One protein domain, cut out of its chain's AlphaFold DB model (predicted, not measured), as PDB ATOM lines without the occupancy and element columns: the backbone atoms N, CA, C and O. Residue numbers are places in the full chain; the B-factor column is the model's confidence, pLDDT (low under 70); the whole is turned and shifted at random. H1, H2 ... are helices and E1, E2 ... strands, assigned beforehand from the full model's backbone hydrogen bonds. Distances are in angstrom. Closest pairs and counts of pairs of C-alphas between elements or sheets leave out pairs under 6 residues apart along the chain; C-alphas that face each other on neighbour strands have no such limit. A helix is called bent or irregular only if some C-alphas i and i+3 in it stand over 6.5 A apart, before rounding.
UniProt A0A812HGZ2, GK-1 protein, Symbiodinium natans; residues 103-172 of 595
ATOM      1  N   PRO A 103     158.460 337.024 213.004       85.31
ATOM      2  CA  PRO A 103     157.289 336.231 212.607       85.31
ATOM      3  C   PRO A 103     157.109 336.134 211.089       85.31
ATOM      4  O   PRO A 103     156.640 335.128 210.570       85.31
ATOM      5  N   THR A 104     157.459 337.205 210.369       85.25
ATOM      6  CA  THR A 104     157.466 337.253 208.904       85.25
ATOM      7  C   THR A 104     158.565 338.193 208.405       85.25
ATOM      8  O   THR A 104     158.958 339.137 209.099       85.25
ATOM      9  N   ALA A 105     159.010 338.002 207.159       83.06
ATOM     10  CA  ALA A 105     159.940 338.921 206.496       83.06
ATOM     11  C   ALA A 105     159.403 340.367 206.433       83.06
ATOM     12  O   ALA A 105     160.173 341.316 206.565       83.06
ATOM     13  N   ALA A 106     158.082 340.539 206.313       84.44
ATOM     14  CA  ALA A 106     157.437 341.852 206.308       84.44
ATOM     15  C   ALA A 106     157.581 342.582 207.657       84.44
ATOM     16  O   ALA A 106     157.853 343.781 207.688       84.44
ATOM     17  N   VAL A 107     157.466 341.860 208.779       85.94
ATOM     18  CA  VAL A 107     157.684 342.428 210.123       85.94
ATOM     19  C   VAL A 107     159.145 342.845 210.306       85.94
ATOM     20  O   VAL A 107     159.417 343.916 210.852       85.94
ATOM     21  N   LEU A 108     160.096 342.041 209.820       84.94
ATOM     22  CA  LEU A 108     161.516 342.400 209.843       84.94
ATOM     23  C   LEU A 108     161.795 343.662 209.016       84.94
ATOM     24  O   LEU A 108     162.466 344.576 209.498       84.94
ATOM     25  N   GLU A 109     161.256 343.738 207.797       86.06
ATOM     26  CA  GLU A 109     161.400 344.908 206.931       86.06
ATOM     27  C   GLU A 109     160.833 346.167 207.600       86.06
ATOM     28  O   GLU A 109     161.498 347.205 207.647       86.06
ATOM     29  N   GLN A 110     159.643 346.064 208.197       85.50
ATOM     30  CA  GLN A 110     159.027 347.157 208.945       85.50
ATOM     31  C   GLN A 110     159.905 347.612 210.122       85.50
ATOM     32  O   GLN A 110     160.069 348.816 210.331       85.50
ATOM     33  N   ARG A 111     160.513 346.679 210.872       85.94
ATOM     34  CA  ARG A 111     161.435 346.985 211.983       85.94
ATOM     35  C   ARG A 111     162.705 347.689 211.516       85.94
ATOM     36  O   ARG A 111     163.157 348.608 212.191       85.94
ATOM     37  N   LEU A 112     163.282 347.276 210.388       82.06
ATOM     38  CA  LEU A 112     164.478 347.911 209.821       82.06
ATOM     39  C   LEU A 112     164.171 349.333 209.339       82.06
ATOM     40  O   LEU A 112     164.887 350.272 209.688       82.06
ATOM     41  N   ARG A 113     163.063 349.511 208.610       83.56
ATOM     42  CA  ARG A 113     162.620 350.822 208.108       83.56
ATOM     43  C   ARG A 113     162.212 351.776 209.232       83.56
ATOM     44  O   ARG A 113     162.522 352.963 209.170       83.56
ATOM     45  N   GLY A 114     161.575 351.261 210.285       77.81
ATOM     46  CA  GLY A 114     161.108 352.044 211.432       77.81
ATOM     47  C   GLY A 114     162.218 352.703 212.260       77.81
ATOM     48  O   GLY A 114     161.936 353.634 213.008       77.81
ATOM     49  N   ARG A 115     163.482 352.278 212.111       74.56
ATOM     50  CA  ARG A 115     164.633 352.868 212.821       74.56
ATOM     51  C   ARG A 115     165.042 354.243 212.288       74.56
ATOM     52  O   ARG A 115     165.775 354.940 212.981       74.56
ATOM     53  N   GLY A 116     164.635 354.616 211.069       71.31
ATOM     54  CA  GLY A 116     164.853 355.948 210.478       71.31
ATOM     55  C   GLY A 116     166.316 356.396 210.312       71.31
ATOM     56  O   GLY A 116     166.565 357.561 210.021       71.31
ATOM     57  N   THR A 117     167.284 355.500 210.512       64.62
ATOM     58  CA  THR A 117     168.722 355.812 210.645       64.62
ATOM     59  C   THR A 117     169.574 355.259 209.501       64.62
ATOM     60  O   THR A 117     170.780 355.504 209.450       64.62
ATOM     61  N   GLU A 118     168.972 354.527 208.560       78.25
ATOM     62  CA  GLU A 118     169.683 353.777 207.521       78.25
ATOM     63  C   GLU A 118     169.188 354.127 206.111       78.25
ATOM     64  O   GLU A 118     168.031 354.486 205.906       78.25
ATOM     65  N   THR A 119     170.082 354.025 205.122       84.56
ATOM     66  CA  THR A 119     169.750 354.208 203.702       84.56
ATOM     67  C   THR A 119     169.043 352.977 203.139       84.56
ATOM     68  O   THR A 119     169.252 351.865 203.626       84.56
ATOM     69  N   GLU A 120     168.268 353.150 202.065       85.06
ATOM     70  CA  GLU A 120     167.546 352.050 201.403       85.06
ATOM     71  C   GLU A 120     168.474 350.880 201.042       85.06
ATOM     72  O   GLU A 120     168.174 349.727 201.328       85.06
ATOM     73  N   GLU A 121     169.663 351.169 200.511       83.56
ATOM     74  CA  GLU A 121     170.665 350.152 200.167       83.56
ATOM     75  C   GLU A 121     171.152 349.349 201.384       83.56
ATOM     76  O   GLU A 121     171.359 348.137 201.290       83.56
ATOM     77  N   LYS A 122     171.312 349.992 202.549       80.00
ATOM     78  CA  LYS A 122     171.707 349.313 203.795       80.00
ATOM     79  C   LYS A 122     170.580 348.435 204.331       80.00
ATOM     80  O   LYS A 122     170.854 347.320 204.773       80.00
ATOM     81  N   ILE A 123     169.337 348.910 204.237       82.00
ATOM     82  CA  ILE A 123     168.142 348.153 204.629       82.00
ATOM     83  C   ILE A 123     168.017 346.897 203.761       82.00
ATOM     84  O   ILE A 123     167.908 345.801 204.305       82.00
ATOM     85  N   GLN A 124     168.136 347.024 202.434       84.56
ATOM     86  CA  GLN A 124     168.084 345.879 201.515       84.56
ATOM     87  C   GLN A 124     169.205 344.866 201.782       84.56
ATOM     88  O   GLN A 124     168.976 343.656 201.766       84.56
ATOM     89  N   LYS A 125     170.418 345.339 202.098       82.06
ATOM     90  CA  LYS A 125     171.539 344.459 202.453       82.06
ATOM     91  C   LYS A 125     171.289 343.697 203.761       82.06
ATOM     92  O   LYS A 125     171.533 342.493 203.803       82.06
ATOM     93  N   ARG A 126     170.789 344.366 204.809       80.69
ATOM     94  CA  ARG A 126     170.405 343.708 206.073       80.69
ATOM     95  C   ARG A 126     169.295 342.687 205.848       80.69
ATOM     96  O   ARG A 126     169.424 341.565 206.316       80.69
ATOM     97  N   LEU A 127     168.265 343.042 205.077       83.81
ATOM     98  CA  LEU A 127     167.160 342.141 204.754       83.81
ATOM     99  C   LEU A 127     167.661 340.878 204.038       83.81
ATOM    100  O   LEU A 127     167.310 339.768 204.422       83.81
ATOM    101  N   SER A 128     168.539 341.036 203.041       84.25
ATOM    102  CA  SER A 128     169.138 339.907 202.319       84.25
ATOM    103  C   SER A 128     169.965 338.992 203.228       84.25
ATOM    104  O   SER A 128     169.888 337.774 203.080       84.25
ATOM    105  N   ASN A 129     170.731 339.548 204.172       81.38
ATOM    106  CA  ASN A 129     171.511 338.755 205.126       81.38
ATOM    107  C   ASN A 129     170.611 338.017 206.124       81.38
ATOM    108  O   ASN A 129     170.749 336.807 206.280       81.38
ATOM    109  N   SER A 130     169.625 338.701 206.708       83.38
ATOM    110  CA  SER A 130     168.684 338.080 207.643       83.38
ATOM    111  C   SER A 130     167.819 336.999 206.988       83.38
ATOM    112  O   SER A 130     167.486 336.016 207.637       83.38
ATOM    113  N   LEU A 131     167.487 337.120 205.695       84.56
ATOM    114  CA  LEU A 131     166.811 336.048 204.951       84.56
ATOM    115  C   LEU A 131     167.689 334.797 204.793       84.56
ATOM    116  O   LEU A 131     167.166 333.687 204.790       84.56
ATOM    117  N   LYS A 132     169.015 334.951 204.687       83.69
ATOM    118  CA  LYS A 132     169.943 333.809 204.665       83.69
ATOM    119  C   LYS A 132     170.044 333.150 206.038       83.69
ATOM    120  O   LYS A 132     170.001 331.930 206.113       83.69
ATOM    121  N   GLU A 133     170.133 333.941 207.105       83.88
ATOM    122  CA  GLU A 133     170.114 333.441 208.489       83.88
ATOM    123  C   GLU A 133     168.813 332.687 208.799       83.88
ATOM    124  O   GLU A 133     168.849 331.593 209.357       83.88
ATOM    125  N   LEU A 134     167.671 333.222 208.351       83.38
ATOM    126  CA  LEU A 134     166.367 332.565 208.445       83.38
ATOM    127  C   LEU A 134     166.325 331.236 207.690       83.38
ATOM    128  O   LEU A 134     165.837 330.257 208.240       83.38
ATOM    129  N   ALA A 135     166.870 331.170 206.472       83.75
ATOM    130  CA  ALA A 135     166.923 329.922 205.713       83.75
ATOM    131  C   ALA A 135     167.777 328.844 206.412       83.75
ATOM    132  O   ALA A 135     167.444 327.662 206.352       83.75
ATOM    133  N   ILE A 136     168.857 329.241 207.098       79.31
ATOM    134  CA  ILE A 136     169.683 328.321 207.899       79.31
ATOM    135  C   ILE A 136     168.904 327.837 209.130       79.31
ATOM    136  O   ILE A 136     168.888 326.641 209.420       79.31
ATOM    137  N   TYR A 137     168.201 328.741 209.818       80.69
ATOM    138  CA  TYR A 137     167.296 328.386 210.913       80.69
ATOM    139  C   TYR A 137     166.199 327.404 210.459       80.69
ATOM    140  O   TYR A 137     166.005 326.367 211.092       80.69
ATOM    141  N   GLU A 138     165.521 327.679 209.342       82.44
ATOM    142  CA  GLU A 138     164.447 326.837 208.792       82.44
ATOM    143  C   GLU A 138     164.942 325.446 208.375       82.44
ATOM    144  O   GLU A 138     164.195 324.471 208.467       82.44
ATOM    145  N   ALA A 139     166.203 325.335 207.949       83.56
ATOM    146  CA  ALA A 139     166.820 324.059 207.609       83.56
ATOM    147  C   ALA A 139     167.090 323.175 208.841       83.56
ATOM    148  O   ALA A 139     167.162 321.952 208.702       83.56
ATOM    149  N   ASN A 140     167.234 323.760 210.037       79.62
ATOM    150  CA  ASN A 140     167.483 323.019 211.273       79.62
ATOM    151  C   ASN A 140     166.847 323.687 212.515       79.62
ATOM    152  O   ASN A 140     167.557 324.188 213.395       79.62
ATOM    153  N   PRO A 141     165.507 323.669 212.637       73.56
ATOM    154  CA  PRO A 141     164.808 324.334 213.737       73.56
ATOM    155  C   PRO A 141     165.106 323.700 215.105       73.56
ATOM    156  O   PRO A 141     165.034 324.378 216.122       73.56
ATOM    157  N   GLY A 142     165.496 322.419 215.139       77.44
ATOM    158  CA  GLY A 142     165.866 321.707 216.368       77.44
ATOM    159  C   GLY A 142     167.251 322.057 216.920       77.44
ATOM    160  O   GLY A 142     167.647 321.502 217.939       77.44
ATOM    161  N   ALA A 143     168.002 322.945 216.262       79.75
ATOM    162  CA  ALA A 143     169.331 323.352 216.711       79.75
ATOM    163  C   ALA A 143     169.312 324.403 217.838       79.75
ATOM    164  O   ALA A 143     170.371 324.745 218.370       79.75
ATOM    165  N   TRP A 144     168.144 324.959 218.162       87.56
ATOM    166  CA  TRP A 144     167.989 326.099 219.064       87.56
ATOM    167  C   TRP A 144     167.229 325.687 220.321       87.56
ATOM    168  O   TRP A 144     166.142 325.121 220.233       87.56
ATOM    169  N   ASP A 145     167.787 326.014 221.483       89.06
ATOM    170  CA  ASP A 145     167.185 325.729 222.789       89.06
ATOM    171  C   ASP A 145     166.002 326.661 223.088       89.06
ATOM    172  O   ASP A 145     165.098 326.306 223.842       89.06
ATOM    173  N   LEU A 146     165.995 327.850 222.474       91.12
ATOM    174  CA  LEU A 146     164.872 328.780 222.480       91.12
ATOM    175  C   LEU A 146     164.795 329.531 221.149       91.12
ATOM    176  O   LEU A 146     165.798 330.035 220.644       91.12
ATOM    177  N   THR A 147     163.583 329.671 220.615       89.75
ATOM    178  CA  THR A 147     163.304 330.577 219.497       89.75
ATOM    179  C   THR A 147     162.232 331.570 219.904       89.75
ATOM    180  O   THR A 147     161.121 331.172 220.235       89.75
ATOM    181  N   LEU A 148     162.547 332.862 219.835       88.81
ATOM    182  CA  LEU A 148     161.603 333.930 220.150       88.81
ATOM    183  C   LEU A 148     161.037 334.527 218.869       88.81
ATOM    184  O   LEU A 148     161.790 334.993 218.013       88.81
ATOM    185  N   GLN A 149     159.709 334.545 218.769       89.12
ATOM    186  CA  GLN A 149     158.960 335.139 217.665       89.12
ATOM    187  C   GLN A 149     157.849 336.023 218.221       89.12
ATOM    188  O   GLN A 149     156.989 335.553 218.956       89.12
ATOM    189  N   TRP A 150     157.844 337.305 217.855       89.88
ATOM    190  CA  TRP A 150     156.829 338.244 218.338       89.88
ATOM    191  C   TRP A 150     156.503 339.317 217.313       89.88
ATOM    192  O   TRP A 150     157.387 339.763 216.572       89.88
ATOM    193  N   TYR A 151     155.253 339.771 217.300       87.00
ATOM    194  CA  TYR A 151     154.870 341.039 216.678       87.00
ATOM    195  C   TYR A 151     155.201 342.206 217.619       87.00
ATOM    196  O   TYR A 151     155.441 342.001 218.802       87.00
ATOM    197  N   ASN A 152     155.284 343.439 217.115       79.06
ATOM    198  CA  ASN A 152     155.800 344.571 217.906       79.06
ATOM    199  C   ASN A 152     155.002 344.823 219.198       79.06
ATOM    200  O   ASN A 152     155.582 345.201 220.211       79.06
ATOM    201  N   GLU A 153     153.699 344.569 219.171       81.88
ATOM    202  CA  GLU A 153     152.780 344.665 220.303       81.88
ATOM    203  C   GLU A 153     152.971 343.568 221.368       81.88
ATOM    204  O   GLU A 153     152.481 343.721 222.480       81.88
ATOM    205  N   GLN A 154     153.723 342.506 221.059       86.62
ATOM    206  CA  GLN A 154     153.988 341.345 221.925       86.62
ATOM    207  C   GLN A 154     155.428 341.316 222.460       86.62
ATOM    208  O   GLN A 154     155.912 340.283 222.915       86.62
ATOM    209  N   VAL A 155     156.155 342.436 222.377       83.00
ATOM    210  CA  VAL A 155     157.554 342.492 222.833       83.00
ATOM    211  C   VAL A 155     157.703 342.135 224.312       83.00
ATOM    212  O   VAL A 155     158.695 341.516 224.682       83.00
ATOM    213  N   GLU A 156     156.707 342.468 225.135       85.19
ATOM    214  CA  GLU A 156     156.714 342.136 226.560       85.19
ATOM    215  C   GLU A 156     156.548 340.629 226.790       85.19
ATOM    216  O   GLU A 156     157.275 340.054 227.595       85.19
ATOM    217  N   ASP A 157     155.677 339.958 226.030       85.38
ATOM    218  CA  ASP A 157     155.476 338.509 226.140       85.38
ATOM    219  C   ASP A 157     156.759 337.748 225.766       85.38
ATOM    220  O   ASP A 157     157.218 336.881 226.512       85.38
ATOM    221  N   ALA A 158     157.402 338.141 224.659       83.88
ATOM    222  CA  ALA A 158     158.687 337.574 224.251       83.88
ATOM    223  C   ALA A 158     159.815 337.904 225.233       83.88
ATOM    224  O   ALA A 158     160.714 337.088 225.439       83.88
ATOM    225  N   TYR A 159     159.774 339.079 225.866       85.06
ATOM    226  CA  TYR A 159     160.715 339.419 226.924       85.06
ATOM    227  C   TYR A 159     160.540 338.517 228.147       85.06
ATOM    228  O   TYR A 159     161.536 338.013 228.663       85.06
ATOM    229  N   GLN A 160     159.307 338.257 228.592       84.69
ATOM    230  CA  GLN A 160     159.057 337.358 229.721       84.69
ATOM    231  C   GLN A 160     159.484 335.917 229.412       84.69
ATOM    232  O   GLN A 160     160.070 335.257 230.272       84.69
ATOM    233  N   GLU A 161     159.269 335.447 228.183       87.88
ATOM    234  CA  GLU A 161     159.759 334.144 227.727       87.88
ATOM    235  C   GLU A 161     161.295 334.085 227.736       87.88
ATOM    236  O   GLU A 161     161.883 333.182 228.340       87.88
ATOM    237  N   PHE A 162     161.957 335.095 227.164       88.50
ATOM    238  CA  PHE A 162     163.417 335.197 227.162       88.50
ATOM    239  C   PHE A 162     163.998 335.256 228.573       88.50
ATOM    240  O   PHE A 162     164.983 334.592 228.885       88.50
ATOM    241  N   ARG A 163     163.371 336.046 229.445       84.81
ATOM    242  CA  ARG A 163     163.746 336.216 230.847       84.81
ATOM    243  C   ARG A 163     163.622 334.907 231.615       84.81
ATOM    244  O   ARG A 163     164.537 334.568 232.358       84.81
ATOM    245  N   SER A 164     162.523 334.176 231.428       83.75
ATOM    246  CA  SER A 164     162.302 332.864 232.045       83.75
ATOM    247  C   SER A 164     163.371 331.862 231.606       83.75
ATOM    248  O   SER A 164     163.979 331.187 232.437       83.75
ATOM    249  N   PHE A 165     163.678 331.838 230.309       86.06
ATOM    250  CA  PHE A 165     164.744 331.004 229.770       86.06
ATOM    251  C   PHE A 165     166.109 331.371 230.353       86.06
ATOM    252  O   PHE A 165     166.782 330.502 230.899       86.06
ATOM    253  N   LEU A 166     166.502 332.650 230.314       82.69
ATOM    254  CA  LEU A 166     167.774 333.115 230.876       82.69
ATOM    255  C   LEU A 166     167.883 332.835 232.377       82.69
ATOM    256  O   LEU A 166     168.953 332.448 232.833       82.69
ATOM    257  N   ALA A 167     166.794 332.974 233.136       77.25
ATOM    258  CA  ALA A 167     166.760 332.607 234.549       77.25
ATOM    259  C   ALA A 167     167.011 331.104 234.768       77.25
ATOM    260  O   ALA A 167     167.619 330.728 235.766       77.25
ATOM    261  N   GLY A 168     166.591 330.253 233.826       72.44
ATOM    262  CA  GLY A 168     166.915 328.825 233.802       72.44
ATOM    263  C   GLY A 168     168.339 328.495 233.330       72.44
ATOM    264  O   GLY A 168     168.823 327.415 233.661       72.44
ATOM    265  N   GLN A 169     168.991 329.405 232.587       69.31
ATOM    266  CA  GLN A 169     170.377 329.277 232.096       69.31
ATOM    267  C   GLN A 169     171.430 329.888 233.011       69.31
ATOM    268  O   GLN A 169     172.623 329.618 232.852       69.31
ATOM    269  N   LEU A 170     171.015 330.718 233.970       63.56
ATOM    270  CA  LEU A 170     171.868 330.984 235.112       63.56
ATOM    271  C   LEU A 170     172.338 329.623 235.627       63.56
ATOM    272  O   LEU A 170     171.499 328.714 235.723       63.56
ATOM    273  N   PRO A 171     173.637 329.446 235.961       48.16
ATOM    274  CA  PRO A 171     174.002 328.307 236.785       48.16
ATOM    275  C   PRO A 171     172.958 328.286 237.883       48.16
ATOM    276  O   PRO A 171     172.604 329.362 238.377       48.16
ATOM    277  N   LYS A 172     172.384 327.119 238.181       40.22
ATOM    278  CA  LYS A 172     171.515 326.988 239.342       40.22
ATOM    279  C   LYS A 172     172.390 327.336 240.540       40.22
ATOM    280  O   LYS A 172     172.947 326.470 241.202       40.22
TER     281      LYS A 172
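This is residues 103 to 172 of the 595 residues of the protein "GK-1 protein" of Symbiodinium natans (UniProt A0A812HGZ2). Look for a loose, open zigzag of chain: H1 and the long H2 make a helical hairpin, and after H2 the chain turns back through the short strand E1, then folds over again into H3. H3 with its tail makes the other arm, and residues 167 to 172 stick out at its end. The printed part has 70 residues, with three named helices and one named strand in the order H1, H2, E1, H3; the class is mostly helix. The whole is loose, with a radius of gyration of the C-alphas of 14.6 A, and elongated, spanning 45 by 28 by 19 A.

Find C-alpha 105 at (159.940, 338.921, 206.496), where H1 begins; it runs over residues 105 to 113. H2, residues 120 to 139, is 28.7 A long and begins at (167.546, 352.050, 201.403). Then come E1, residues 146 to 148, and H3, residues 152 to 169, 25.5 A long and ending at (170.377, 329.277, 232.096). H3 is irregular, with C-alphas 153 and 156 7.8 A apart, and has a kink of 25 degrees near residue 159.

H1 and H2 form a hairpin and touch, H2 with residues 123 to 131 alone. Their closest C-alphas, of Leu 112 and Ile 123, are 6.4 A apart. They run opposite ways at a shallow tilt of 34 degrees, only just short of steep. E1 pairs with no named strand; its closest C-alpha to H3 is that of Leu 148, 6.2 A from that of Ala 158. H1 and H3 are only just apart, 8.3 A at the closest; H2 is apart from H3 and from E1. In H1 and H2 every O i to N i+4 pair is within hydrogen-bond range, in H3 12 of 14.

The C-alphas of Glu 120 and Lys 172, the two farthest apart, are 45.6 A apart. The printed part has no cut, and no link is long. Confidence is under 70 at residue 117 and residues 169 to 172.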